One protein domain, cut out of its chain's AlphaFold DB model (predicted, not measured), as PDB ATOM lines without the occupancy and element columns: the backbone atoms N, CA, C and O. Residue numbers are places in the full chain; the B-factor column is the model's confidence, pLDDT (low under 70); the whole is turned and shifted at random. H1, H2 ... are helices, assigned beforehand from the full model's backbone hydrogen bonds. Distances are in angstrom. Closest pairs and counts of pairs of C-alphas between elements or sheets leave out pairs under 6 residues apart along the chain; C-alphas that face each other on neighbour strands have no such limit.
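Overview. This is residues 10 to 50 of the 347 residues of the protein "AAA_12 domain-containing protein" of Microbulbifer rhizosphaerae (UniProt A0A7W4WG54). This is a loose rod with little regular structure: a short helix, H1, stands at one end, a long winding link makes much of the middle, and a second short helix, H2, leads into a tail, residues 43 to 50, at the other end. The printed part has 41 residues with two named helices, H1 then H2, and no named strand. The class is all helix, with 16 residues in named elements, under half. The whole is loose, with a radius of gyration of the C-alphas of 12.5 A and spans of 36 by 17 by 12 A.

Arrangement. H1, residues 10 to 18, and H2, residues 36 to 42, are apart. In H1 and H2 every O i to N i+4 pair is within hydrogen-bond range.

Along the chain. H1 begins at C-alpha 10 (-13.394, -20.086, -4.277) and measures 12.3 A from first to last C-alpha. H2 measures 9.9 A and ends at C-alpha 42 (4.035, -36.460, -3.938).

Size, cuts and confidence. The C-alphas farthest apart, those of Ala 10 and Asp 48, are 37.2 A apart. Residues 19 to 35 form a long link. The printed part has no cut, and no printed residue is under 70 in pLDDT.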
ATOM      1  N   ALA A  10     -12.355 -20.314  -5.279       84.88
ATOM      2  CA  ALA A  10     -13.394 -20.086  -4.277       84.88
ATOM      3  C   ALA A  10     -14.241 -21.338  -3.994       84.88
ATOM      4  O   ALA A  10     -14.539 -21.629  -2.840       84.88
ATOM      5  N   ARG A  11     -14.602 -22.107  -5.032       86.31
ATOM      6  CA  ARG A  11     -15.386 -23.337  -4.867       86.31
ATOM      7  C   ARG A  11     -14.575 -24.446  -4.201       86.31
ATOM      8  O   ARG A  11     -15.115 -25.150  -3.361       86.31
ATOM      9  N   GLN A  12     -13.292 -24.571  -4.531       88.19
ATOM     10  CA  GLN A  12     -12.407 -25.540  -3.874       88.19
ATOM     11  C   GLN A  12     -12.172 -25.184  -2.403       88.19
ATOM     12  O   GLN A  12     -12.231 -26.051  -1.540       88.19
ATOM     13  N   GLN A  13     -12.000 -23.895  -2.103       87.88
ATOM     14  CA  GLN A  13     -11.896 -23.399  -0.734       87.88
ATOM     15  C   GLN A  13     -13.188 -23.611   0.074       87.88
ATOM     16  O   GLN A  13     -13.118 -23.795   1.288       87.88
ATOM     17  N   GLY A  14     -14.352 -23.558  -0.582       87.94
ATOM     18  CA  GLY A  14     -15.636 -23.931   0.016       87.94
ATOM     19  C   GLY A  14     -15.655 -25.406   0.406       87.94
ATOM     20  O   GLY A  14     -15.835 -25.709   1.576       87.94
ATOM     21  N   ILE A  15     -15.324 -26.297  -0.537       88.38
ATOM     22  CA  ILE A  15     -15.229 -27.748  -0.286       88.38
ATOM     23  C   ILE A  15     -14.253 -28.054   0.865       88.38
ATOM     24  O   ILE A  15     -14.562 -28.874   1.720       88.38
ATOM     25  N   TRP A  16     -13.101 -27.374   0.925       90.00
ATOM     26  CA  TRP A  16     -12.129 -27.521   2.018       90.00
ATOM     27  C   TRP A  16     -12.751 -27.246   3.393       90.00
ATOM     28  O   TRP A  16     -12.608 -28.050   4.313       90.00
ATOM     29  N   ARG A  17     -13.505 -26.146   3.510       88.19
ATOM     30  CA  ARG A  17     -14.200 -25.782   4.752       88.19
ATOM     31  C   ARG A  17     -15.365 -26.717   5.065       88.19
ATOM     32  O   ARG A  17     -15.545 -27.071   6.224       88.19
ATOM     33  N   ASP A  18     -16.123 -27.134   4.053       91.00
ATOM     34  CA  ASP A  18     -17.260 -28.051   4.214       91.00
ATOM     35  C   ASP A  18     -16.809 -29.430   4.727       91.00
ATOM     36  O   ASP A  18     -17.532 -30.085   5.476       91.00
ATOM     37  N   CYS A  19     -15.587 -29.846   4.387       90.06
ATOM     38  CA  CYS A  19     -14.944 -31.044   4.927       90.06
ATOM     39  C   CYS A  19     -14.400 -30.872   6.361       90.06
ATOM     40  O   CYS A  19     -13.833 -31.816   6.906       90.06
ATOM     41  N   GLY A  20     -14.562 -29.696   6.979       89.06
ATOM     42  CA  GLY A  20     -14.131 -29.417   8.351       89.06
ATOM     43  C   GLY A  20     -12.667 -29.001   8.496       89.06
ATOM     44  O   GLY A  20     -12.170 -28.955   9.619       89.06
ATOM     45  N   PHE A  21     -11.970 -28.694   7.397       88.44
ATOM     46  CA  PHE A  21     -10.599 -28.198   7.460       88.44
ATOM     47  C   PHE A  21     -10.558 -26.676   7.640       88.44
ATOM     48  O   PHE A  21     -11.274 -25.920   6.974       88.44
ATOM     49  N   GLU A  22      -9.687 -26.214   8.536       86.31
ATOM     50  CA  GLU A  22      -9.454 -24.791   8.774       86.31
ATOM     51  C   GLU A  22      -8.442 -24.205   7.771       86.31
ATOM     52  O   GLU A  22      -7.678 -24.919   7.117       86.31
ATOM     53  N   GLY A  23      -8.436 -22.877   7.632       86.12
ATOM     54  CA  GLY A  23      -7.451 -22.161   6.819       86.12
ATOM     55  C   GLY A  23      -7.660 -22.240   5.302       86.12
ATOM     56  O   GLY A  23      -8.747 -22.523   4.791       86.12
ATOM     57  N   THR A  24      -6.607 -21.888   4.564       85.81
ATOM     58  CA  THR A  24      -6.576 -21.927   3.096       85.81
ATOM     59  C   THR A  24      -6.266 -23.327   2.587       85.81
ATOM     60  O   THR A  24      -5.410 -24.000   3.149       85.81
ATOM     61  N   LEU A  25      -6.924 -23.721   1.494       82.38
ATOM     62  CA  LEU A  25      -6.665 -24.977   0.791       82.38
ATOM     63  C   LEU A  25      -5.165 -25.135   0.511       82.38
ATOM     64  O   LEU A  25      -4.560 -24.274  -0.134       82.38
ATOM     65  N   GLU A  26      -4.583 -26.242   0.969       82.81
ATOM     66  CA  GLU A  26      -3.189 -26.559   0.677       82.81
ATOM     67  C   GLU A  26      -2.992 -26.808  -0.821       82.81
ATOM     68  O   GLU A  26      -3.823 -27.431  -1.492       82.81
ATOM     69  N   SER A  27      -1.859 -26.352  -1.357       78.19
ATOM     70  CA  SER A  27      -1.549 -26.445  -2.788       78.19
ATOM     71  C   SER A  27      -1.534 -27.885  -3.311       78.19
ATOM     72  O   SER A  27      -1.875 -28.099  -4.474       78.19
ATOM     73  N   GLY A  28      -1.195 -28.862  -2.461       77.56
ATOM     74  CA  GLY A  28      -1.201 -30.292  -2.789       77.56
ATOM     75  C   GLY A  28      -2.592 -30.850  -3.110       77.56
ATOM     76  O   GLY A  28      -2.716 -31.729  -3.954       77.56
ATOM     77  N   TYR A  29      -3.652 -30.288  -2.519       80.69
ATOM     78  CA  TYR A  29      -5.038 -30.733  -2.721       80.69
ATOM     79  C   TYR A  29      -5.821 -29.849  -3.707       80.69
ATOM     80  O   TYR A  29      -7.044 -29.966  -3.823       80.69
ATOM     81  N   SER A  30      -5.141 -28.954  -4.434       82.62
ATOM     82  CA  SER A  30      -5.780 -28.124  -5.457       82.62
ATOM     83  C   SER A  30      -6.180 -28.967  -6.668       82.62
ATOM     84  O   SER A  30      -5.355 -29.315  -7.511       82.62
ATOM     85  N   TYR A  31      -7.486 -29.171  -6.837       79.81
ATOM     86  CA  TYR A  31      -8.079 -29.754  -8.041       79.81
ATOM     87  C   TYR A  31      -7.835 -28.919  -9.296       79.81
ATOM     88  O   TYR A  31      -8.220 -29.339 -10.376       79.81
ATOM     89  N   ARG A  32      -7.291 -27.705  -9.209       76.81
ATOM     90  CA  ARG A  32      -6.931 -26.925 -10.403       76.81
ATOM     91  C   ARG A  32      -5.487 -27.170 -10.816       76.81
ATOM     92  O   ARG A  32      -5.212 -27.243 -12.014       76.81
ATOM     93  N   ASP A  33      -4.608 -27.309  -9.833       77.00
ATOM     94  CA  ASP A  33      -3.166 -27.209 -10.030       77.00
ATOM     95  C   ASP A  33      -2.442 -28.562  -9.900       77.00
ATOM     96  O   ASP A  33      -1.314 -28.682 -10.386       77.00
ATOM     97  N   GLN A  34      -3.078 -29.582  -9.305       80.19
ATOM     98  CA  GLN A  34      -2.481 -30.899  -9.043       80.19
ATOM     99  C   GLN A  34      -3.367 -32.053  -9.494       80.19
ATOM    100  O   GLN A  34      -4.469 -32.238  -8.995       80.19
ATOM    101  N   SER A  35      -2.890 -32.856 -10.443       82.06
ATOM    102  CA  SER A  35      -3.598 -34.064 -10.860       82.06
ATOM    103  C   SER A  35      -3.579 -35.116  -9.756       82.06
ATOM    104  O   SER A  35      -2.716 -35.097  -8.884       82.06
ATOM    105  N   LEU A  36      -4.492 -36.089  -9.822       83.50
ATOM    106  CA  LEU A  36      -4.435 -37.244  -8.921       83.50
ATOM    107  C   LEU A  36      -3.082 -37.970  -9.019       83.50
ATOM    108  O   LEU A  36      -2.602 -38.507  -8.028       83.50
ATOM    109  N   LEU A  37      -2.463 -37.962 -10.205       84.69
ATOM    110  CA  LEU A  37      -1.130 -38.519 -10.409       84.69
ATOM    111  C   LEU A  37      -0.046 -37.685  -9.716       84.69
ATOM    112  O   LEU A  37       0.863 -38.275  -9.143       84.69
ATOM    113  N   ASP A  38      -0.145 -36.353  -9.760       83.75
ATOM    114  CA  ASP A  38       0.775 -35.459  -9.044       83.75
ATOM    115  C   ASP A  38       0.664 -35.707  -7.532       83.75
ATOM    116  O   ASP A  38       1.669 -35.979  -6.887       83.75
ATOM    117  N   LEU A  39      -0.562 -35.760  -6.997       84.75
ATOM    118  CA  LEU A  39      -0.809 -36.068  -5.585       84.75
ATOM    119  C   LEU A  39      -0.252 -37.443  -5.189       84.75
ATOM    120  O   LEU A  39       0.433 -37.573  -4.180       84.75
ATOM    121  N   ALA A  40      -0.527 -38.479  -5.988       86.00
ATOM    122  CA  ALA A  40      -0.001 -39.815  -5.730       86.00
ATOM    123  C   ALA A  40       1.533 -39.833  -5.778       86.00
ATOM    124  O   ALA A  40       2.154 -40.506  -4.963       86.00
ATOM    125  N   SER A  41       2.133 -39.079  -6.702       84.56
ATOM    126  CA  SER A  41       3.587 -38.959  -6.847       84.56
ATOM    127  C   SER A  41       4.221 -38.242  -5.654       84.56
ATOM    128  O   SER A  41       5.243 -38.707  -5.160       84.56
ATOM    129  N   ASP A  42       3.590 -37.185  -5.138       83.62
ATOM    130  CA  ASP A  42       4.035 -36.460  -3.938       83.62
ATOM    131  C   ASP A  42       3.959 -37.333  -2.669       83.62
ATOM    132  O   ASP A  42       4.754 -37.169  -1.743       83.62
ATOM    133  N   CYS A  43       3.028 -38.295  -2.616       85.25
ATOM    134  CA  CYS A  43       2.908 -39.247  -1.508       85.25
ATOM    135  C   CYS A  43       3.902 -40.422  -1.573       85.25
ATOM    136  O   CYS A  43       4.030 -41.165  -0.595       85.25
ATOM    137  N   ILE A  44       4.583 -40.640  -2.701       85.62
ATOM    138  CA  ILE A  44       5.535 -41.742  -2.854       85.62
ATOM    139  C   ILE A  44       6.862 -41.365  -2.184       85.62
ATOM    140  O   ILE A  44       7.623 -40.535  -2.671       85.62
ATOM    141  N   ALA A  45       7.159 -42.021  -1.060       79.56
ATOM    142  CA  ALA A  45       8.372 -41.764  -0.282       79.56
ATOM    143  C   ALA A  45       9.653 -42.337  -0.919       79.56
ATOM    144  O   ALA A  45      10.748 -41.849  -0.637       79.56
ATOM    145  N   THR A  46       9.539 -43.376  -1.754       80.38
ATOM    146  CA  THR A  46      10.683 -44.043  -2.393       80.38
ATOM    147  C   THR A  46      10.459 -44.232  -3.887       80.38
ATOM    148  O   THR A  46       9.380 -44.606  -4.343       80.38
ATOM    149  N   GLN A  47      11.512 -44.018  -4.673       76.06
ATOM    150  CA  GLN A  47      11.433 -44.114  -6.130       76.06
ATOM    151  C   GLN A  47      11.204 -45.553  -6.632       76.06
ATOM    152  O   GLN A  47      10.771 -45.732  -7.767       76.06
ATOM    153  N   ASP A  48      11.401 -46.561  -5.773       76.56
ATOM    154  CA  ASP A  48      11.160 -47.983  -6.062       76.56
ATOM    155  C   ASP A  48       9.700 -48.288  -6.431       76.56
ATOM    156  O   ASP A  48       9.422 -49.250  -7.147       76.56
ATOM    157  N   ALA A  49       8.753 -47.461  -5.974       76.88
ATOM    158  CA  ALA A  49       7.341 -47.597  -6.323       76.88
ATOM    159  C   ALA A  49       7.002 -47.032  -7.719       76.88
ATOM    160  O   ALA A  49       5.887 -47.223  -8.208       76.88
ATOM    161  N   VAL A  50       7.942 -46.341  -8.377       81.06
ATOM    162  CA  VAL A  50       7.740 -45.715  -9.688       81.06
ATOM    163  C   VAL A  50       8.438 -46.536 -10.767       81.06
ATOM    164  O   VAL A  50       9.659 -46.538 -10.893       81.06
TER     165      VAL A  50